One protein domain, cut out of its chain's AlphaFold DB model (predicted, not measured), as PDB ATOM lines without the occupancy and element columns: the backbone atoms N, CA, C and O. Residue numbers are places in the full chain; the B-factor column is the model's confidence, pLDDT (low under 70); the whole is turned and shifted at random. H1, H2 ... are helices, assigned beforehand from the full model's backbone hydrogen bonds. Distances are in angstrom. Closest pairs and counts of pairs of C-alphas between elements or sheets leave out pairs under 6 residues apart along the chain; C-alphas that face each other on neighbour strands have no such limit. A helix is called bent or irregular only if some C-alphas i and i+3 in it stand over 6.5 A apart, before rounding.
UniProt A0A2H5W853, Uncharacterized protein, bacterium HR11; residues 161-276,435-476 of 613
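AT A GLANCE: This is residues 161 to 276 and 435 to 476 of the 613 residues of an uncharacterized protein of bacterium HR11 (UniProt A0A2H5W853). This is a long, loose rod of helices, in which the long helices H1a and H4 run side by side in opposite directions and the shorter H3 crosses H1a near the middle of the rod. H5 packs on H4 toward one end and H6, which follows it, packs on H3, while H1b and H2 meet toward the other end. The printed part has 158 residues with six named helices, H1 to H6 in order along the chain, and no named strand; its class is all helix. It is loose, with a radius of gyration of the C-alphas of 19.1 A, and spans 72 by 27 by 26 A.

IN THESE COORDINATES: Start with H1, residues 161 to 198, assigned as one helix by its hydrogen bonds but bent: C-alphas 186 and 189 are 7.4 A apart. Find C-alpha 161 at (-10.646, 10.462, 91.568); from there arm H1a runs 36.6 A to residue 186, and arm H1b spans residues 189 to 198. H4, residues 242 to 273, covers 45.9 A. Look next for H3 at residues 225 to 236, H2 at 205 to 217 and H5 at 438 to 448. H6, residues 451 to 468, runs 25.3 A to C-alpha 468 at (25.210, -3.568, 81.294).

HOW THE PARTS SIT: Begin at the hubs H1 and H3, which touch three other helices each. H1a and H4 touch at a shallow tilt of 23 degrees, opposite ways; their closest C-alphas, of His 162 and Ala 262, are 4.0 A apart. With residues 174 to 184 alone, H1a touches H3 at a steep tilt of 59 degrees, closest at the C-alphas of Gly 180 and Gly 233, 4.0 A. H3 also touches H6, at a shallow tilt of 32 degrees, only just short of steep; the C-alphas of Trp 231 and Leu 459 come closest, 6.4 A. H2 touches H3 with residues 216 to 217 alone, the closest C-alphas being Val 216 and Val 232, 6.2 A. Arms H1a and H1b stand at 66 degrees, and H1b touches H2, closest at the C-alphas of Leu 196 and Ala 208, 6.3 A. Residues 259 to 271 of H4 touch H5 at a steep tilt of 41 degrees, closest at the C-alphas of Leu 264 and Gly 443, 4.7 A. H5 and H6 meet only through their link; H1a and H6 are apart. Helix packing is mostly crossed, but only just: 2 of 6 touching pairs are at a shallow tilt. Every O i to N i+4 pair is within hydrogen-bond range in H1a, H1b, H2, H3, H5 and H6; in H4, 27 of 28 are.

THE WHOLE: The C-alphas farthest apart, of Gly 203 and Pro 276, are 71.8 A apart. Look for the cut after residue 276: residues 277 to 434 are not printed, and C-alphas 276 and 435 are 14.3 A apart. Of the links printed whole, none is long. Mean pLDDT of the printed part is 79.0; it is under 70 at residues 199 to 225, 273, 275 to 276, 435 to 437 and 466 to 473.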
ATOM      1  N   VAL A 161     -11.576  11.349  92.279       88.38
ATOM      2  CA  VAL A 161     -10.646  10.462  91.568       88.38
ATOM      3  C   VAL A 161      -9.211  10.930  91.771       88.38
ATOM      4  O   VAL A 161      -8.364  10.115  92.127       88.38
ATOM      5  N   HIS A 162      -8.953  12.233  91.612       87.31
ATOM      6  CA  HIS A 162      -7.646  12.828  91.866       87.31
ATOM      7  C   HIS A 162      -7.139  12.475  93.266       87.31
ATOM      8  O   HIS A 162      -6.044  11.941  93.420       87.31
ATOM      9  N   TRP A 163      -7.969  12.702  94.281       83.38
ATOM     10  CA  TRP A 163      -7.609  12.505  95.680       83.38
ATOM     11  C   TRP A 163      -7.384  11.050  96.041       83.38
ATOM     12  O   TRP A 163      -6.347  10.711  96.605       83.38
ATOM     13  N   MET A 164      -8.336  10.182  95.704       87.69
ATOM     14  CA  MET A 164      -8.235   8.757  96.003       87.69
ATOM     15  C   MET A 164      -7.016   8.151  95.308       87.69
ATOM     16  O   MET A 164      -6.311   7.340  95.912       87.69
ATOM     17  N   ALA A 165      -6.730   8.575  94.075       90.44
ATOM     18  CA  ALA A 165      -5.576   8.110  93.326       90.44
ATOM     19  C   ALA A 165      -4.250   8.665  93.878       90.44
ATOM     20  O   ALA A 165      -3.327   7.880  94.077       90.44
ATOM     21  N   GLU A 166      -4.155   9.958  94.216       86.88
ATOM     22  CA  GLU A 166      -2.961  10.542  94.858       86.88
ATOM     23  C   GLU A 166      -2.665   9.890  96.210       86.88
ATOM     24  O   GLU A 166      -1.537   9.466  96.459       86.88
ATOM     25  N   TRP A 167      -3.672   9.768  97.080       87.31
ATOM     26  CA  TRP A 167      -3.506   9.132  98.387       87.31
ATOM     27  C   TRP A 167      -3.041   7.689  98.226       87.31
ATOM     28  O   TRP A 167      -2.051   7.289  98.835       87.31
ATOM     29  N   SER A 168      -3.689   6.925  97.345       91.25
ATOM     30  CA  SER A 168      -3.306   5.537  97.077       91.25
ATOM     31  C   SER A 168      -1.902   5.430  96.467       91.25
ATOM     32  O   SER A 168      -1.161   4.505  96.802       91.25
ATOM     33  N   ALA A 169      -1.497   6.381  95.616       91.12
ATOM     34  CA  ALA A 169      -0.155   6.430  95.044       91.12
ATOM     35  C   ALA A 169       0.898   6.671  96.132       91.12
ATOM     36  O   ALA A 169       1.931   6.005  96.137       91.12
ATOM     37  N   TRP A 170       0.624   7.560  97.092       89.94
ATOM     38  CA  TRP A 170       1.496   7.773  98.245       89.94
ATOM     39  C   TRP A 170       1.579   6.549  99.157       89.94
ATOM     40  O   TRP A 170       2.684   6.188  99.562       89.94
ATOM     41  N   VAL A 171       0.459   5.868  99.433       92.69
ATOM     42  CA  VAL A 171       0.472   4.604 100.194       92.69
ATOM     43  C   VAL A 171       1.359   3.576  99.494       92.69
ATOM     44  O   VAL A 171       2.221   2.975 100.134       92.69
ATOM     45  N   ALA A 172       1.191   3.400  98.180       93.69
ATOM     46  CA  ALA A 172       1.999   2.475  97.393       93.69
ATOM     47  C   ALA A 172       3.489   2.861  97.399       93.69
ATOM     48  O   ALA A 172       4.342   1.991  97.566       93.69
ATOM     49  N   LEU A 173       3.815   4.153  97.298       90.88
ATOM     50  CA  LEU A 173       5.192   4.651  97.310       90.88
ATOM     51  C   LEU A 173       5.880   4.446  98.673       90.88
ATOM     52  O   LEU A 173       7.018   3.979  98.726       90.88
ATOM     53  N   ILE A 174       5.187   4.739  99.778       91.50
ATOM     54  CA  ILE A 174       5.681   4.506 101.146       91.50
ATOM     55  C   ILE A 174       5.841   3.008 101.410       91.50
ATOM     56  O   ILE A 174       6.836   2.587 102.008       91.50
ATOM     57  N   LEU A 175       4.912   2.188 100.912       94.38
ATOM     58  CA  LEU A 175       5.016   0.738 101.001       94.38
ATOM     59  C   LEU A 175       6.232   0.224 100.230       94.38
ATOM     60  O   LEU A 175       7.002  -0.563 100.772       94.38
ATOM     61  N   MET A 176       6.460   0.695  99.001       93.44
ATOM     62  CA  MET A 176       7.650   0.340  98.225       93.44
ATOM     63  C   MET A 176       8.943   0.751  98.928       93.44
ATOM     64  O   MET A 176       9.889  -0.033  98.949       93.44
ATOM     65  N   ALA A 177       8.990   1.946  99.516       90.56
ATOM     66  CA  ALA A 177      10.141   2.406 100.284       90.56
ATOM     67  C   ALA A 177      10.371   1.535 101.531       90.56
ATOM     68  O   ALA A 177      11.493   1.115 101.797       90.56
ATOM     69  N   THR A 178       9.303   1.182 102.251       92.38
ATOM     70  CA  THR A 178       9.361   0.272 103.405       92.38
ATOM     71  C   THR A 178       9.868  -1.111 102.988       92.38
ATOM     72  O   THR A 178      10.767  -1.660 103.616       92.38
ATOM     73  N   LEU A 179       9.358  -1.662 101.884       92.38
ATOM     74  CA  LEU A 179       9.828  -2.931 101.327       92.38
ATOM     75  C   LEU A 179      11.278  -2.845 100.836       92.38
ATOM     76  O   LEU A 179      12.023  -3.806 101.000       92.38
ATOM     77  N   GLY A 180      11.697  -1.705 100.282       89.56
ATOM     78  CA  GLY A 180      13.085  -1.425  99.915       89.56
ATOM     79  C   GLY A 180      14.015  -1.432 101.127       89.56
ATOM     80  O   GLY A 180      15.054  -2.088 101.091       89.56
ATOM     81  N   LEU A 181      13.610  -0.800 102.233       89.56
ATOM     82  CA  LEU A 181      14.331  -0.845 103.508       89.56
ATOM     83  C   LEU A 181      14.466  -2.283 104.031       89.56
ATOM     84  O   LEU A 181      15.567  -2.720 104.364       89.56
ATOM     85  N   LEU A 182      13.361  -3.038 104.064       91.50
ATOM     86  CA  LEU A 182      13.359  -4.437 104.509       91.50
ATOM     87  C   LEU A 182      14.235  -5.320 103.606       91.50
ATOM     88  O   LEU A 182      15.022  -6.122 104.106       91.50
ATOM     89  N   ALA A 183      14.159  -5.132 102.286       89.25
ATOM     90  CA  ALA A 183      15.030  -5.805 101.330       89.25
ATOM     91  C   ALA A 183      16.503  -5.442 101.562       89.25
ATOM     92  O   ALA A 183      17.353  -6.322 101.494       89.25
ATOM     93  N   GLY A 184      16.810  -4.187 101.901       87.12
ATOM     94  CA  GLY A 184      18.147  -3.746 102.302       87.12
ATOM     95  C   GLY A 184      18.692  -4.523 103.498       87.12
ATOM     96  O   GLY A 184      19.803  -5.050 103.435       87.12
ATOM     97  N   LEU A 185      17.885  -4.667 104.552       86.44
ATOM     98  CA  LEU A 185      18.246  -5.432 105.750       86.44
ATOM     99  C   LEU A 185      18.443  -6.931 105.456       86.44
ATOM    100  O   LEU A 185      19.323  -7.560 106.038       86.44
ATOM    101  N   GLN A 186      17.640  -7.503 104.553       87.88
ATOM    102  CA  GLN A 186      17.646  -8.939 104.247       87.88
ATOM    103  C   GLN A 186      18.694  -9.346 103.203       87.88
ATOM    104  O   GLN A 186      19.372 -10.361 103.350       87.88
ATOM    105  N   LEU A 187      18.778  -8.586 102.113       88.00
ATOM    106  CA  LEU A 187      19.479  -8.938 100.875       88.00
ATOM    107  C   LEU A 187      20.735  -8.086 100.656       88.00
ATOM    108  O   LEU A 187      21.574  -8.449  99.832       88.00
ATOM    109  N   GLY A 188      20.903  -6.992 101.406       85.44
ATOM    110  CA  GLY A 188      22.086  -6.132 101.348       85.44
ATOM    111  C   GLY A 188      23.412  -6.893 101.480       85.44
ATOM    112  O   GLY A 188      24.287  -6.692 100.639       85.44
ATOM    113  N   PRO A 189      23.572  -7.831 102.439       86.25
ATOM    114  CA  PRO A 189      24.801  -8.620 102.556       86.25
ATOM    115  C   PRO A 189      25.137  -9.454 101.309       86.25
ATOM    116  O   PRO A 189      26.312  -9.668 101.022       86.25
ATOM    117  N   LEU A 190      24.126  -9.907 100.553       86.69
ATOM    118  CA  LEU A 190      24.320 -10.666  99.310       86.69
ATOM    119  C   LEU A 190      24.853  -9.765  98.195       86.69
ATOM    120  O   LEU A 190      25.798 -10.125  97.499       86.69
ATOM    121  N   PHE A 191      24.268  -8.575  98.069       83.56
ATOM    122  CA  PHE A 191      24.718  -7.563  97.120       83.56
ATOM    123  C   PHE A 191      26.145  -7.101  97.422       83.56
ATOM    124  O   PHE A 191      26.979  -7.061  96.523       83.56
ATOM    125  N   VAL A 192      26.445  -6.804  98.691       79.94
ATOM    126  CA  VAL A 192      27.789  -6.391  99.122       79.94
ATOM    127  C   VAL A 192      28.812  -7.492  98.848       79.94
ATOM    128  O   VAL A 192      29.911  -7.186  98.396       79.94
ATOM    129  N   HIS A 193      28.456  -8.763  99.061       82.19
ATOM    130  CA  HIS A 193      29.328  -9.891  98.729       82.19
ATOM    131  C   HIS A 193      29.669  -9.941  97.234       82.19
ATOM    132  O   HIS A 193      30.846  -9.980  96.889       82.19
ATOM    133  N   ASP A 194      28.669  -9.889  96.350       80.25
ATOM    134  CA  ASP A 194      28.912  -9.909  94.900       80.25
ATOM    135  C   ASP A 194      29.684  -8.660  94.428       80.25
ATOM    136  O   ASP A 194      30.534  -8.756  93.544       80.25
ATOM    137  N   ALA A 195      29.439  -7.493  95.035       75.75
ATOM    138  CA  ALA A 195      30.179  -6.264  94.742       75.75
ATOM    139  C   ALA A 195      31.660  -6.360  95.158       75.75
ATOM    140  O   ALA A 195      32.548  -5.996  94.386       75.75
ATOM    141  N   LEU A 196      31.932  -6.890  96.356       75.25
ATOM    142  CA  LEU A 196      33.281  -7.139  96.877       75.25
ATOM    143  C   LEU A 196      34.063  -8.121  96.010       75.25
ATOM    144  O   LEU A 196      35.231  -7.884  95.698       75.25
ATOM    145  N   GLU A 197      33.407  -9.215  95.626       75.06
ATOM    146  CA  GLU A 197      33.991 -10.255  94.788       75.06
ATOM    147  C   GLU A 197      34.353  -9.710  93.404       75.06
ATOM    148  O   GLU A 197      35.423  -9.994  92.872       75.06
ATOM    149  N   ARG A 198      33.491  -8.855  92.852       71.44
ATOM    150  CA  ARG A 198      33.677  -8.241  91.541       71.44
ATOM    151  C   ARG A 198      34.818  -7.229  91.491       71.44
ATOM    152  O   ARG A 198      35.533  -7.176  90.495       71.44
ATOM    153  N   TRP A 199      34.952  -6.388  92.512       67.25
ATOM    154  CA  TRP A 199      35.980  -5.343  92.536       67.25
ATOM    155  C   TRP A 199      37.294  -5.804  93.162       67.25
ATOM    156  O   TRP A 199      38.208  -4.999  93.323       67.25
ATOM    157  N   SER A 200      37.423  -7.091  93.504       65.88
ATOM    158  CA  SER A 200      38.613  -7.660  94.151       65.88
ATOM    159  C   SER A 200      39.037  -6.914  95.429       65.88
ATOM    160  O   SER A 200      40.178  -6.998  95.871       65.88
ATOM    161  N   LEU A 201      38.098  -6.225  96.088       62.75
ATOM    162  CA  LEU A 201      38.338  -5.392  97.274       62.75
ATOM    163  C   LEU A 201      38.397  -6.213  98.574       62.75
ATOM    164  O   LEU A 201      38.153  -5.685  99.660       62.75
ATOM    165  N   ARG A 202      38.732  -7.508  98.495       60.28
ATOM    166  CA  ARG A 202      38.754  -8.428  99.647       60.28
ATOM    167  C   ARG A 202      39.659  -7.935 100.792       60.28
ATOM    168  O   ARG A 202      39.405  -8.283 101.938       60.28
ATOM    169  N   GLY A 203      40.667  -7.107 100.494       58.28
ATOM    170  CA  GLY A 203      41.580  -6.510 101.480       58.28
ATOM    171  C   GLY A 203      41.107  -5.203 102.137       58.28
ATOM    172  O   GLY A 203      41.706  -4.781 103.120       58.28
ATOM    173  N   LEU A 204      40.047  -4.557 101.636       63.50
ATOM    174  CA  LEU A 204      39.553  -3.257 102.126       63.50
ATOM    175  C   LEU A 204      38.021  -3.298 102.304       63.50
ATOM    176  O   LEU A 204      37.295  -2.557 101.635       63.50
ATOM    177  N   PRO A 205      37.495  -4.159 103.201       61.66
ATOM    178  CA  PRO A 205      36.055  -4.373 103.353       61.66
ATOM    179  C   PRO A 205      35.305  -3.083 103.701       61.66
ATOM    180  O   PRO A 205      34.217  -2.851 103.179       61.66
ATOM    181  N   TRP A 206      35.908  -2.194 104.498       62.38
ATOM    182  CA  TRP A 206      35.334  -0.887 104.832       62.38
ATOM    183  C   TRP A 206      35.094  -0.015 103.590       62.38
ATOM    184  O   TRP A 206      34.080   0.669 103.525       62.38
ATOM    185  N   MET A 207      35.952  -0.091 102.568       53.69
ATOM    186  CA  MET A 207      35.831   0.710 101.346       53.69
ATOM    187  C   MET A 207      34.699   0.209 100.440       53.69
ATOM    188  O   MET A 207      34.045   0.998  99.766       53.69
ATOM    189  N   ALA A 208      34.386  -1.087 100.489       56.62
ATOM    190  CA  ALA A 208      33.193  -1.632  99.851       56.62
ATOM    191  C   ALA A 208      31.908  -1.305 100.617       56.62
ATOM    192  O   ALA A 208      30.884  -1.074  99.984       56.62
ATOM    193  N   TYR A 209      31.952  -1.219 101.953       60.28
ATOM    194  CA  TYR A 209      30.845  -0.654 102.731       60.28
ATOM    195  C   TYR A 209      30.658   0.838 102.438       60.28
ATOM    196  O   TYR A 209      29.520   1.281 102.365       60.28
ATOM    197  N   VAL A 210      31.736   1.591 102.192       61.53
ATOM    198  CA  VAL A 210      31.684   2.994 101.750       61.53
ATOM    199  C   VAL A 210      31.141   3.114 100.328       61.53
ATOM    200  O   VAL A 210      30.291   3.959 100.098       61.53
ATOM    201  N   LEU A 211      31.537   2.255  99.384       59.78
ATOM    202  CA  LEU A 211      30.975   2.233  98.026       59.78
ATOM    203  C   LEU A 211      29.509   1.783  98.025       59.78
ATOM    204  O   LEU A 211      28.688   2.391  97.347       59.78
ATOM    205  N   ALA A 212      29.155   0.781  98.832       58.78
ATOM    206  CA  ALA A 212      27.772   0.373  99.050       58.78
ATOM    207  C   ALA A 212      26.965   1.519  99.681       58.78
ATOM    208  O   ALA A 212      25.904   1.861  99.170       58.78
ATOM    209  N   ALA A 213      27.490   2.187 100.710       58.50
ATOM    210  CA  ALA A 213      26.883   3.365 101.326       58.50
ATOM    211  C   ALA A 213      26.833   4.578 100.381       58.50
ATOM    212  O   ALA A 213      25.879   5.339 100.446       58.50
ATOM    213  N   ALA A 214      27.782   4.743  99.461       58.59
ATOM    214  CA  ALA A 214      27.765   5.785  98.437       58.59
ATOM    215  C   ALA A 214      26.693   5.490  97.378       58.59
ATOM    216  O   ALA A 214      25.934   6.382  97.002       58.59
ATOM    217  N   THR A 215      26.545   4.220  96.978       58.28
ATOM    218  CA  THR A 215      25.438   3.782  96.118       58.28
ATOM    219  C   THR A 215      24.085   3.833  96.824       58.28
ATOM    220  O   THR A 215      23.094   4.065  96.155       58.28
ATOM    221  N   VAL A 216      24.010   3.660  98.149       54.91
ATOM    222  CA  VAL A 216      22.751   3.599  98.923       54.91
ATOM    223  C   VAL A 216      22.345   4.954  99.529       54.91
ATOM    224  O   VAL A 216      21.158   5.205  99.721       54.91
ATOM    225  N   GLY A 217      23.299   5.837  99.826       50.47
ATOM    226  CA  GLY A 217      23.104   7.019 100.671       50.47
ATOM    227  C   GLY A 217      23.316   8.377  99.999       50.47
ATOM    228  O   GLY A 217      22.858   9.373 100.553       50.47
ATOM    229  N   PHE A 218      23.960   8.451  98.826       53.56
ATOM    230  CA  PHE A 218      24.406   9.737  98.257       53.56
ATOM    231  C   PHE A 218      23.819  10.101  96.886       53.56
ATOM    232  O   PHE A 218      24.144  11.154  96.347       53.56
ATOM    233  N   VAL A 219      22.953   9.266  96.304       54.53
ATOM    234  CA  VAL A 219      22.498   9.497  94.921       54.53
ATOM    235  C   VAL A 219      21.429  10.596  94.839       54.53
ATOM    236  O   VAL A 219      21.387  11.326  93.853       54.53
ATOM    237  N   PHE A 220      20.587  10.764  95.872       57.91
ATOM    238  CA  PHE A 220      19.441  11.682  95.802       57.91
ATOM    239  C   PHE A 220      19.116  12.477  97.088       57.91
ATOM    240  O   PHE A 220      17.944  12.546  97.473       57.91
ATOM    241  N   PRO A 221      20.079  13.131  97.770       57.75
ATOM    242  CA  PRO A 221      19.768  13.940  98.956       57.75
ATOM    243  C   PRO A 221      18.743  15.058  98.671       57.75
ATOM    244  O   PRO A 221      17.925  15.369  99.532       57.75
ATOM    245  N   TRP A 222      18.702  15.586  97.442       58.56
ATOM    246  CA  TRP A 222      17.738  16.609  97.004       58.56
ATOM    247  C   TRP A 222      16.324  16.088  96.699       58.56
ATOM    248  O   TRP A 222      15.407  16.896  96.570       58.56
ATOM    249  N   LEU A 223      16.111  14.771  96.569       58.25
ATOM    250  CA  LEU A 223      14.765  14.212  96.363       58.25
ATOM    251  C   LEU A 223      14.093  13.798  97.684       58.25
ATOM    252  O   LEU A 223      12.873  13.639  97.717       58.25
ATOM    253  N   GLY A 224      14.858  13.659  98.771       67.94
ATOM    254  CA  GLY A 224      14.385  13.230 100.090       67.94
ATOM    255  C   GLY A 224      14.601  11.734 100.363       67.94
ATOM    256  O   GLY A 224      14.751  10.923  99.449       67.94
ATOM    257  N   GLY A 225      14.602  11.350 101.647       69.38
ATOM    258  CA  GLY A 225      14.992  10.003 102.099       69.38
ATOM    259  C   GLY A 225      14.154   8.845 101.538       69.38
ATOM    260  O   GLY A 225      14.664   7.735 101.406       69.38
ATOM    261  N   LEU A 226      12.905   9.105 101.135       76.56
ATOM    262  CA  LEU A 226      12.014   8.108 100.530       76.56
ATOM    263  C   LEU A 226      12.607   7.497  99.249       76.56
ATOM    264  O   LEU A 226      12.502   6.292  99.026       76.56
ATOM    265  N   TRP A 227      13.273   8.305  98.422       78.06
ATOM    266  CA  TRP A 227      13.807   7.858  97.132       78.06
ATOM    267  C   TRP A 227      15.066   7.013  97.268       78.06
ATOM    268  O   TRP A 227      15.255   6.084  96.486       78.06
ATOM    269  N   ASN A 228      15.874   7.258  98.304       74.50
ATOM    270  CA  ASN A 228      17.005   6.388  98.629       74.50
ATOM    271  C   ASN A 228      16.517   4.966  98.957       74.50
ATOM    272  O   ASN A 228      17.096   3.988  98.492       74.50
ATOM    273  N   LEU A 229      15.400   4.832  99.677       81.31
ATOM    274  CA  LEU A 229      14.819   3.521  99.986       81.31
ATOM    275  C   LEU A 229      14.267   2.809  98.741       81.31
ATOM    276  O   LEU A 229      14.412   1.594  98.600       81.31
ATOM    277  N   LEU A 230      13.675   3.557  97.805       84.31
ATOM    278  CA  LEU A 230      13.224   3.012  96.521       84.31
ATOM    279  C   LEU A 230      14.402   2.520  95.677       84.31
ATOM    280  O   LEU A 230      14.333   1.437  95.096       84.31
ATOM    281  N   TRP A 231      15.500   3.275  95.666       83.38
ATOM    282  CA  TRP A 231      16.730   2.892  94.984       83.38
ATOM    283  C   TRP A 231      17.344   1.605  95.547       83.38
ATOM    284  O   TRP A 231      17.737   0.731  94.775       83.38
ATOM    285  N   VAL A 232      17.345   1.425  96.874       82.25
ATOM    286  CA  VAL A 232      17.758   0.157  97.505       82.25
ATOM    287  C   VAL A 232      16.917  -1.011  96.981       82.25
ATOM    288  O   VAL A 232      17.465  -2.049  96.608       82.25
ATOM    289  N   GLY A 233      15.596  -0.836  96.884       85.94
ATOM    290  CA  GLY A 233      14.707  -1.842  96.297       85.94
ATOM    291  C   GLY A 233      15.064  -2.180  94.845       85.94
ATOM    292  O   GLY A 233      15.139  -3.356  94.487       85.94
ATOM    293  N   VAL A 234      15.360  -1.164  94.031       85.81
ATOM    294  CA  VAL A 234      15.785  -1.326  92.632       85.81
ATOM    295  C   VAL A 234      17.101  -2.097  92.528       85.81
ATOM    296  O   VAL A 234      17.167  -3.087  91.801       85.81
ATOM    297  N   LEU A 235      18.136  -1.707  93.280       82.50
ATOM    298  CA  LEU A 235      19.428  -2.406  93.296       82.50
ATOM    299  C   LEU A 235      19.264  -3.891  93.643       82.50
ATOM    300  O   LEU A 235      19.865  -4.765  93.011       82.50
ATOM    301  N   LEU A 236      18.399  -4.182  94.614       85.69
ATOM    302  CA  LEU A 236      18.215  -5.521  95.161       85.69
ATOM    303  C   LEU A 236      17.169  -6.361  94.422       85.69
ATOM    304  O   LEU A 236      17.033  -7.547  94.726       85.69
ATOM    305  N   ILE A 237      16.487  -5.824  93.404       87.44
ATOM    306  CA  ILE A 237      15.426  -6.531  92.661       87.44
ATOM    307  C   ILE A 237      15.897  -7.865  92.060       87.44
ATOM    308  O   ILE A 237      15.126  -8.816  91.880       87.44
ATOM    309  N   GLY A 238      17.199  -7.965  91.774       84.56
ATOM    310  CA  GLY A 238      17.839  -9.199  91.349       84.56
ATOM    311  C   GLY A 238      17.903 -10.269  92.449       84.56
ATOM    312  O   GLY A 238      17.663 -11.447  92.187       84.56
ATOM    313  N   TYR A 239      18.179  -9.883  93.684       85.88
ATOM    314  CA  TYR A 239      18.282 -10.804  94.817       85.88
ATOM    315  C   TYR A 239      16.916 -11.182  95.388       85.88
ATOM    316  O   TYR A 239      16.789 -12.226  96.021       85.88
ATOM    317  N   MET A 240      15.891 -10.364  95.131       89.44
ATOM    318  CA  MET A 240      14.535 -10.610  95.610       89.44
ATOM    319  C   MET A 240      13.991 -11.976  95.150       89.44
ATOM    320  O   MET A 240      14.059 -12.298  93.951       89.44
ATOM    321  N   PRO A 241      13.376 -12.745  96.069       87.38
ATOM    322  CA  PRO A 241      12.531 -13.886  95.742       87.38
ATOM    323  C   PRO A 241      11.422 -13.507  94.754       87.38
ATOM    324  O   PRO A 241      11.010 -12.348  94.663       87.38
ATOM    325  N   ARG A 242      10.898 -14.497  94.016       89.12
ATOM    326  CA  ARG A 242       9.883 -14.265  92.967       89.12
ATOM    327  C   ARG A 242       8.683 -13.459  93.482       89.12
ATOM    328  O   ARG A 242       8.252 -12.538  92.799       89.12
ATOM    329  N   ARG A 243       8.183 -13.765  94.686       89.62
ATOM    330  CA  ARG A 243       7.040 -13.065  95.296       89.62
ATOM    331  C   ARG A 243       7.360 -11.606  95.615       89.62
ATOM    332  O   ARG A 243       6.622 -10.735  95.170       89.62
ATOM    333  N   GLN A 244       8.477 -11.333  96.298       90.88
ATOM    334  CA  GLN A 244       8.904  -9.959  96.595       90.88
ATOM    335  C   GLN A 244       9.086  -9.133  95.317       90.88
ATOM    336  O   GLN A 244       8.629  -7.997  95.252       90.88
ATOM    337  N   ARG A 245       9.675  -9.725  94.268       90.88
ATOM    338  CA  ARG A 245       9.851  -9.060  92.971       90.88
ATOM    339  C   ARG A 245       8.517  -8.723  92.300       90.88
ATOM    340  O   ARG A 245       8.374  -7.619  91.786       90.88
ATOM    341  N   ILE A 246       7.557  -9.652  92.299       91.94
ATOM    342  CA  ILE A 246       6.217  -9.418  91.735       91.94
ATOM    343  C   ILE A 246       5.509  -8.296  92.498       91.94
ATOM    344  O   ILE A 246       4.972  -7.392  91.868       91.94
ATOM    345  N   VAL A 247       5.553  -8.315  93.836       92.19
ATOM    346  CA  VAL A 247       4.966  -7.252  94.667       92.19
ATOM    347  C   VAL A 247       5.629  -5.909  94.370       92.19
ATOM    348  O   VAL A 247       4.933  -4.924  94.151       92.19
ATOM    349  N   TRP A 248       6.959  -5.864  94.299       91.94
ATOM    350  CA  TRP A 248       7.702  -4.630  94.058       91.94
ATOM    351  C   TRP A 248       7.403  -4.025  92.673       91.94
ATOM    352  O   TRP A 248       7.091  -2.841  92.575       91.94
ATOM    353  N   LEU A 249       7.414  -4.840  91.609       91.38
ATOM    354  CA  LEU A 249       7.061  -4.402  90.250       91.38
ATOM    355  C   LEU A 249       5.579  -4.027  90.123       91.38
ATOM    356  O   LEU A 249       5.248  -3.046  89.461       91.38
ATOM    357  N   GLY A 250       4.694  -4.782  90.777       94.31
ATOM    358  CA  GLY A 250       3.264  -4.490  90.823       94.31
ATOM    359  C   GLY A 250       2.981  -3.149  91.495       94.31
ATOM    360  O   GLY A 250       2.213  -2.356  90.962       94.31
ATOM    361  N   LEU A 251       3.656  -2.851  92.610       93.38
ATOM    362  CA  LEU A 251       3.556  -1.551  93.273       93.38
ATOM    363  C   LEU A 251       4.135  -0.419  92.417       93.38
ATOM    364  O   LEU A 251       3.525   0.645  92.355       93.38
ATOM    365  N   ALA A 252       5.245  -0.642  91.705       90.94
ATOM    366  CA  ALA A 252       5.793   0.351  90.781       90.94
ATOM    367  C   ALA A 252       4.787   0.695  89.666       90.94
ATOM    368  O   ALA A 252       4.504   1.867  89.424       90.94
ATOM    369  N   GLY A 253       4.190  -0.324  89.036       92.44
ATOM    370  CA  GLY A 253       3.129  -0.141  88.043       92.44
ATOM    371  C   GLY A 253       1.881   0.527  88.624       92.44
ATOM    372  O   GLY A 253       1.297   1.399  87.984       92.44
ATOM    373  N   LEU A 254       1.513   0.185  89.862       94.44
ATOM    374  CA  LEU A 254       0.398   0.803  90.575       94.44
ATOM    375  C   LEU A 254       0.646   2.296  90.831       94.44
ATOM    376  O   LEU A 254      -0.247   3.095  90.579       94.44
ATOM    377  N   VAL A 255       1.849   2.699  91.258       91.88
ATOM    378  CA  VAL A 255       2.212   4.120  91.424       91.88
ATOM    379  C   VAL A 255       2.092   4.869  90.093       91.88
ATOM    380  O   VAL A 255       1.506   5.951  90.045       91.88
ATOM    381  N   VAL A 256       2.590   4.291  88.998       91.31
ATOM    382  CA  VAL A 256       2.503   4.881  87.650       91.31
ATOM    383  C   VAL A 256       1.041   5.025  87.197       91.31
ATOM    384  O   VAL A 256       0.638   6.089  86.729       91.31
ATOM    385  N   GLY A 257       0.223   3.986  87.379       93.25
ATOM    386  CA  GLY A 257      -1.195   4.002  87.011       93.25
ATOM    387  C   GLY A 257      -2.033   4.955  87.867       93.25
ATOM    388  O   GLY A 257      -2.847   5.705  87.334       93.25
ATOM    389  N   LEU A 258      -1.808   4.977  89.183       93.75
ATOM    390  CA  LEU A 258      -2.519   5.859  90.109       93.75
ATOM    391  C   LEU A 258      -2.130   7.326  89.919       93.75
ATOM    392  O   LEU A 258      -3.005   8.180  89.958       93.75
ATOM    393  N   THR A 259      -0.860   7.640  89.651       90.50
ATOM    394  CA  THR A 259      -0.473   9.018  89.296       90.50
ATOM    395  C   THR A 259      -1.114   9.451  87.979       90.50
ATOM    396  O   THR A 259      -1.643  10.554  87.901       90.50
ATOM    397  N   CYS A 260      -1.180   8.576  86.971       92.75
ATOM    398  CA  CYS A 260      -1.895   8.876  85.726       92.75
ATOM    399  C   CYS A 260      -3.375   9.175  85.995       92.75
ATOM    400  O   CYS A 260      -3.886  10.227  85.608       92.75
ATOM    401  N   LEU A 261      -4.044   8.290  86.739       93.00
ATOM    402  CA  LEU A 261      -5.437   8.465  87.136       93.00
ATOM    403  C   LEU A 261      -5.646   9.756  87.939       93.00
ATOM    404  O   LEU A 261      -6.637  10.454  87.726       93.00
ATOM    405  N   ALA A 262      -4.701  10.105  88.813       89.56
ATOM    406  CA  ALA A 262      -4.739  11.332  89.588       89.56
ATOM    407  C   ALA A 262      -4.718  12.580  88.699       89.56
ATOM    408  O   ALA A 262      -5.561  13.460  88.875       89.56
ATOM    409  N   TYR A 263      -3.801  12.655  87.733       88.69
ATOM    410  CA  TYR A 263      -3.716  13.786  86.805       88.69
ATOM    411  C   TYR A 263      -4.898  13.846  85.837       88.69
ATOM    412  O   TYR A 263      -5.350  14.935  85.489       88.69
ATOM    413  N   LEU A 264      -5.450  12.700  85.430       89.00
ATOM    414  CA  LEU A 264      -6.694  12.668  84.661       89.00
ATOM    415  C   LEU A 264      -7.877  13.190  85.488       89.00
ATOM    416  O   LEU A 264      -8.666  13.988  84.984       89.00
ATOM    417  N   GLY A 265      -7.976  12.800  86.763       87.12
ATOM    418  CA  GLY A 265      -8.967  13.335  87.699       87.12
ATOM    419  C   GLY A 265      -8.828  14.848  87.888       87.12
ATOM    420  O   GLY A 265      -9.818  15.574  87.795       87.12
ATOM    421  N   GLN A 266      -7.594  15.334  88.056       85.75
ATOM    422  CA  GLN A 266      -7.288  16.761  88.168       85.75
ATOM    423  C   GLN A 266      -7.668  17.516  86.893       85.75
ATOM    424  O   GLN A 266      -8.360  18.524  86.967       85.75
ATOM    425  N   ALA A 267      -7.282  17.024  85.717       84.81
ATOM    426  CA  ALA A 267      -7.618  17.670  84.452       84.81
ATOM    427  C   ALA A 267      -9.134  17.681  84.188       84.81
ATOM    428  O   ALA A 267      -9.662  18.657  83.655       84.81
ATOM    429  N   ALA A 268      -9.852  16.628  84.591       81.94
ATOM    430  CA  ALA A 268     -11.312  16.589  84.536       81.94
ATOM    431  C   ALA A 268     -11.953  17.619  85.480       81.94
ATOM    432  O   ALA A 268     -12.961  18.234  85.131       81.94
ATOM    433  N   TYR A 269     -11.364  17.830  86.657       80.75
ATOM    434  CA  TYR A 269     -11.798  18.859  87.594       80.75
ATOM    435  C   TYR A 269     -11.502  20.274  87.074       80.75
ATOM    436  O   TYR A 269     -12.405  21.105  86.995       80.75
ATOM    437  N   GLU A 270     -10.277  20.529  86.611       78.62
ATOM    438  CA  GLU A 270      -9.867  21.808  86.021       78.62
ATOM    439  C   GLU A 270     -10.701  22.172  84.790       78.62
ATOM    440  O   GLU A 270     -10.987  23.348  84.572       78.62
ATOM    441  N   ARG A 271     -11.132  21.180  83.998       77.56
ATOM    442  CA  ARG A 271     -12.063  21.394  82.883       77.56
ATOM    443  C   ARG A 271     -13.354  22.060  83.352       77.56
ATOM    444  O   ARG A 271     -13.858  22.932  82.656       77.56
ATOM    445  N   TYR A 272     -13.894  21.644  84.497       71.31
ATOM    446  CA  TYR A 272     -15.074  22.280  85.074       71.31
ATOM    447  C   TYR A 272     -14.745  23.654  85.659       71.31
ATOM    448  O   TYR A 272     -15.445  24.624  85.389       71.31
ATOM    449  N   GLU A 273     -13.658  23.754  86.423       69.69
ATOM    450  CA  GLU A 273     -13.255  24.995  87.092       69.69
ATOM    451  C   GLU A 273     -13.005  26.142  86.096       69.69
ATOM    452  O   GLU A 273     -13.330  27.297  86.388       69.69
ATOM    453  N   ARG A 274     -12.457  25.806  84.918       71.25
ATOM    454  CA  ARG A 274     -12.169  26.714  83.798       71.25
ATOM    455  C   ARG A 274     -13.303  26.811  82.776       71.25
ATOM    456  O   ARG A 274     -13.149  27.531  81.791       71.25
ATOM    457  N   ALA A 275     -14.408  26.084  82.961       68.81
ATOM    458  CA  ALA A 275     -15.521  26.141  82.026       68.81
ATOM    459  C   ALA A 275     -16.107  27.565  82.017       68.81
ATOM    460  O   ALA A 275     -16.446  28.092  83.088       68.81
ATOM    461  N   PRO A 276     -16.241  28.203  80.840       64.38
ATOM    462  CA  PRO A 276     -16.938  29.474  80.756       64.38
ATOM    463  C   PRO A 276     -18.360  29.273  81.280       64.38
ATOM    464  O   PRO A 276     -19.024  28.292  80.953       64.38
ATOM    465  N   GLN A 435     -16.812  18.610  72.785       53.19
ATOM    466  CA  GLN A 435     -16.437  17.291  73.329       53.19
ATOM    467  C   GLN A 435     -14.946  16.911  73.156       53.19
ATOM    468  O   GLN A 435     -14.580  15.754  73.358       53.19
ATOM    469  N   SER A 436     -14.071  17.849  72.781       55.84
ATOM    470  CA  SER A 436     -12.665  17.579  72.527       55.84
ATOM    471  C   SER A 436     -11.997  16.892  73.734       55.84
ATOM    472  O   SER A 436     -12.155  17.327  74.885       55.84
ATOM    473  N   PRO A 437     -11.192  15.840  73.506       67.25
ATOM    474  CA  PRO A 437     -10.409  15.173  74.547       67.25
ATOM    475  C   PRO A 437      -9.240  16.044  75.059       67.25
ATOM    476  O   PRO A 437      -8.266  15.529  75.601       67.25
ATOM    477  N   ALA A 438      -9.310  17.373  74.919       75.62
ATOM    478  CA  ALA A 438      -8.245  18.303  75.287       75.62
ATOM    479  C   ALA A 438      -7.862  18.201  76.770       75.62
ATOM    480  O   ALA A 438      -6.678  18.255  77.105       75.62
ATOM    481  N   TRP A 439      -8.836  17.989  77.661       78.56
ATOM    482  CA  TRP A 439      -8.570  17.762  79.085       78.56
ATOM    483  C   TRP A 439      -7.787  16.460  79.315       78.56
ATOM    484  O   TRP A 439      -6.845  16.450  80.098       78.56
ATOM    485  N   PHE A 440      -8.109  15.388  78.581       84.75
ATOM    486  CA  PHE A 440      -7.419  14.102  78.675       84.75
ATOM    487  C   PHE A 440      -5.961  14.236  78.223       84.75
ATOM    488  O   PHE A 440      -5.044  13.831  78.936       84.75
ATOM    489  N   VAL A 441      -5.729  14.905  77.089       85.94
ATOM    490  CA  VAL A 441      -4.376  15.210  76.594       85.94
ATOM    491  C   VAL A 441      -3.614  16.103  77.577       85.94
ATOM    492  O   VAL A 441      -2.423  15.896  77.803       85.94
ATOM    493  N   THR A 442      -4.284  17.081  78.190       85.06
ATOM    494  CA  THR A 442      -3.678  17.960  79.201       85.06
ATOM    495  C   THR A 442      -3.265  17.172  80.442       85.06
ATOM    496  O   THR A 442      -2.128  17.314  80.887       85.06
ATOM    497  N   GLY A 443      -4.136  16.293  80.943       85.75
ATOM    498  CA  GLY A 443      -3.836  15.400  82.062       85.75
ATOM    499  C   GLY A 443      -2.649  14.486  81.762       85.75
ATOM    500  O   GLY A 443      -1.718  14.420  82.558       85.75
ATOM    501  N   LEU A 444      -2.602  13.871  80.575       89.56
ATOM    502  CA  LEU A 444      -1.447  13.068  80.153       89.56
ATOM    503  C   LEU A 444      -0.157  13.893  80.055       89.56
ATOM    504  O   LEU A 444       0.892  13.439  80.503       89.56
ATOM    505  N   ARG A 445      -0.208  15.118  79.513       88.94
ATOM    506  CA  ARG A 445       0.968  16.007  79.454       88.94
ATOM    507  C   ARG A 445       1.470  16.396  80.842       88.94
ATOM    508  O   ARG A 445       2.680  16.466  81.043       88.94
ATOM    509  N   GLN A 446       0.564  16.678  81.778       86.44
ATOM    510  CA  GLN A 446       0.921  16.991  83.164       86.44
ATOM    511  C   GLN A 446       1.510  15.766  83.868       86.44
ATOM    512  O   GLN A 446       2.552  15.882  84.505       86.44
ATOM    513  N   TRP A 447       0.910  14.592  83.667       89.06
ATOM    514  CA  TRP A 447       1.413  13.325  84.187       89.06
ATOM    515  C   TRP A 447       2.820  13.007  83.679       89.06
ATOM    516  O   TRP A 447       3.698  12.732  84.483       89.06
ATOM    517  N   VAL A 448       3.094  13.152  82.376       88.31
ATOM    518  CA  VAL A 448       4.450  12.970  81.817       88.31
ATOM    519  C   VAL A 448       5.465  13.939  82.436       88.31
ATOM    520  O   VAL A 448       6.658  13.664  82.417       88.31
ATOM    521  N   ARG A 449       5.033  15.065  83.012       87.38
ATOM    522  CA  ARG A 449       5.900  16.010  83.737       87.38
ATOM    523  C   ARG A 449       6.001  15.718  85.240       87.38
ATOM    524  O   ARG A 449       6.741  16.422  85.928       87.38
ATOM    525  N   ASP A 450       5.306  14.705  85.757       82.81
ATOM    526  CA  ASP A 450       5.402  14.303  87.160       82.81
ATOM    527  C   ASP A 450       6.825  13.816  87.467       82.81
ATOM    528  O   ASP A 450       7.348  12.870  86.869       82.81
ATOM    529  N   ARG A 451       7.453  14.463  88.452       81.75
ATOM    530  CA  ARG A 451       8.795  14.124  88.932       81.75
ATOM    531  C   ARG A 451       8.888  12.668  89.387       81.75
ATOM    532  O   ARG A 451       9.922  12.049  89.169       81.75
ATOM    533  N   ARG A 452       7.830  12.099  89.978       82.31
ATOM    534  CA  ARG A 452       7.815  10.713  90.473       82.31
ATOM    535  C   ARG A 452       8.077   9.708  89.350       82.31
ATOM    536  O   ARG A 452       8.843   8.769  89.552       82.31
ATOM    537  N   LEU A 453       7.495   9.927  88.167       82.19
ATOM    538  CA  LEU A 453       7.720   9.072  86.998       82.19
ATOM    539  C   LEU A 453       9.169   9.137  86.535       82.19
ATOM    540  O   LEU A 453       9.803   8.100  86.363       82.19
ATOM    541  N   TRP A 454       9.702  10.349  86.369       82.38
ATOM    542  CA  TRP A 454      11.083  10.534  85.934       82.38
ATOM    543  C   TRP A 454      12.066   9.923  86.917       82.38
ATOM    544  O   TRP A 454      13.015   9.283  86.486       82.38
ATOM    545  N   VAL A 455      11.815  10.034  88.223       80.44
ATOM    546  CA  VAL A 455      12.653   9.365  89.219       80.44
ATOM    547  C   VAL A 455      12.581   7.849  89.049       80.44
ATOM    548  O   VAL A 455      13.628   7.225  88.933       80.44
ATOM    549  N   LEU A 456      11.396   7.238  88.942       81.31
ATOM    550  CA  LEU A 456      11.284   5.788  88.717       81.31
ATOM    551  C   LEU A 456      11.979   5.331  87.420       81.31
ATOM    552  O   LEU A 456      12.658   4.302  87.421       81.31
ATOM    553  N   LEU A 457      11.860   6.102  86.334       83.75
ATOM    554  CA  LEU A 457      12.532   5.829  85.061       83.75
ATOM    555  C   LEU A 457      14.055   5.966  85.175       83.75
ATOM    556  O   LEU A 457      14.774   5.094  84.692       83.75
ATOM    557  N   ILE A 458      14.550   7.009  85.848       84.06
ATOM    558  CA  ILE A 458      15.981   7.213  86.111       84.06
ATOM    559  C   ILE A 458      16.525   6.065  86.960       84.06
ATOM    560  O   ILE A 458      17.561   5.506  86.616       84.06
ATOM    561  N   LEU A 459      15.823   5.660  88.024       80.75
ATOM    562  CA  LEU A 459      16.225   4.519  88.848       80.75
ATOM    563  C   LEU A 459      16.279   3.228  88.009       80.75
ATOM    564  O   LEU A 459      17.261   2.490  88.074       80.75
ATOM    565  N   GLY A 460      15.272   2.968  87.170       78.44
ATOM    566  CA  GLY A 460      15.271   1.822  86.256       78.44
ATOM    567  C   GLY A 460      16.413   1.863  85.230       78.44
ATOM    568  O   GLY A 460      17.071   0.847  84.997       78.44
ATOM    569  N   GLY A 461      16.690   3.038  84.661       80.38
ATOM    570  CA  GLY A 461      17.776   3.267  83.707       80.38
ATOM    571  C   GLY A 461      19.161   3.102  84.333       80.38
ATOM    572  O   GLY A 461      19.989   2.371  83.794       80.38
ATOM    573  N   LEU A 462      19.397   3.697  85.507       78.31
ATOM    574  CA  LEU A 462      20.631   3.531  86.284       78.31
ATOM    575  C   LEU A 462      20.873   2.061  86.626       78.31
ATOM    576  O   LEU A 462      21.989   1.565  86.482       78.31
ATOM    577  N   TRP A 463      19.829   1.337  87.025       76.94
ATOM    578  CA  TRP A 463      19.925  -0.098  87.265       76.94
ATOM    579  C   TRP A 463      20.258  -0.892  85.998       76.94
ATOM    580  O   TRP A 463      21.111  -1.778  86.038       76.94
ATOM    581  N   GLY A 464      19.633  -0.555  84.865       72.75
ATOM    582  CA  GLY A 464      19.951  -1.140  83.562       72.75
ATOM    583  C   GLY A 464      21.413  -0.920  83.163       72.75
ATOM    584  O   GLY A 464      22.091  -1.872  82.777       72.75
ATOM    585  N   LEU A 465      21.928   0.300  83.344       71.00
ATOM    586  CA  LEU A 465      23.329   0.650  83.096       71.00
ATOM    587  C   LEU A 465      24.282  -0.128  84.012       71.00
ATOM    588  O   LEU A 465      25.206  -0.769  83.517       71.00
ATOM    589  N   LEU A 466      24.019  -0.166  85.326       67.62
ATOM    590  CA  LEU A 466      24.807  -0.952  86.288       67.62
ATOM    591  C   LEU A 466      24.871  -2.441  85.920       67.62
ATOM    592  O   LEU A 466      25.864  -3.110  86.218       67.62
ATOM    593  N   ARG A 467      23.831  -2.956  85.257       63.59
ATOM    594  CA  ARG A 467      23.751  -4.339  84.781       63.59
ATOM    595  C   ARG A 467      24.474  -4.565  83.449       63.59
ATOM    596  O   ARG A 467      25.054  -5.633  83.263       63.59
ATOM    597  N   GLY A 468      24.459  -3.573  82.556       56.47
ATOM    598  CA  GLY A 468      25.210  -3.568  81.294       56.47
ATOM    599  C   GLY A 468      26.726  -3.576  81.504       56.47
ATOM    600  O   GLY A 468      27.471  -4.132  80.698       56.47
ATOM    601  N   VAL A 469      27.197  -3.069  82.645       56.97
ATOM    602  CA  VAL A 469      28.578  -3.272  83.087       56.97
ATOM    603  C   VAL A 469      28.701  -4.686  83.680       56.97
ATOM    604  O   VAL A 469      28.442  -4.868  84.867       56.97
ATOM    605  N   ARG A 470      29.085  -5.684  82.865       52.66
ATOM    606  CA  ARG A 470      29.564  -7.052  83.217       52.66
ATOM    607  C   ARG A 470      29.214  -7.566  84.636       52.66
ATOM    608  O   ARG A 470      30.101  -7.739  85.471       52.66
ATOM    609  N   TRP A 471      27.936  -7.816  84.923       56.31
ATOM    610  CA  TRP A 471      27.533  -8.603  86.100       56.31
ATOM    611  C   TRP A 471      27.731 -10.108  85.834       56.31
ATOM    612  O   TRP A 471      27.440 -10.547  84.719       56.31
ATOM    613  N   PRO A 472      28.176 -10.916  86.817       57.19
ATOM    614  CA  PRO A 472      28.213 -12.369  86.664       57.19
ATOM    615  C   PRO A 472      26.810 -12.923  86.371       57.19
ATOM    616  O   PRO A 472      25.806 -12.381  86.834       57.19
ATOM    617  N   ALA A 473      26.721 -14.040  85.642       64.88
ATOM    618  CA  ALA A 473      25.443 -14.716  85.377       64.88
ATOM    619  C   ALA A 473      24.781 -15.296  86.649       64.88
ATOM    620  O   ALA A 473      23.622 -15.712  86.618       64.88
ATOM    621  N   TYR A 474      25.503 -15.318  87.774       73.81
ATOM    622  CA  TYR A 474      25.052 -15.826  89.064       73.81
ATOM    623  C   TYR A 474      24.789 -14.699  90.075       73.81
ATOM    624  O   TYR A 474      25.216 -13.562  89.894       73.81
ATOM    625  N   ARG A 475      24.095 -15.031  91.170       82.38
ATOM    626  CA  ARG A 475      23.887 -14.148  92.330       82.38
ATOM    627  C   ARG A 475      24.242 -14.883  93.612       82.38
ATOM    628  O   ARG A 475      23.903 -16.065  93.732       82.38
ATOM    629  N   ALA A 476      24.866 -14.189  94.561       86.81
ATOM    630  CA  ALA A 476      25.105 -14.725  95.892       86.81
ATOM    631  C   ALA A 476      23.803 -15.164  96.571       86.81
ATOM    632  O   ALA A 476      22.741 -14.555  96.407       86.81
TER     633      ALA A 476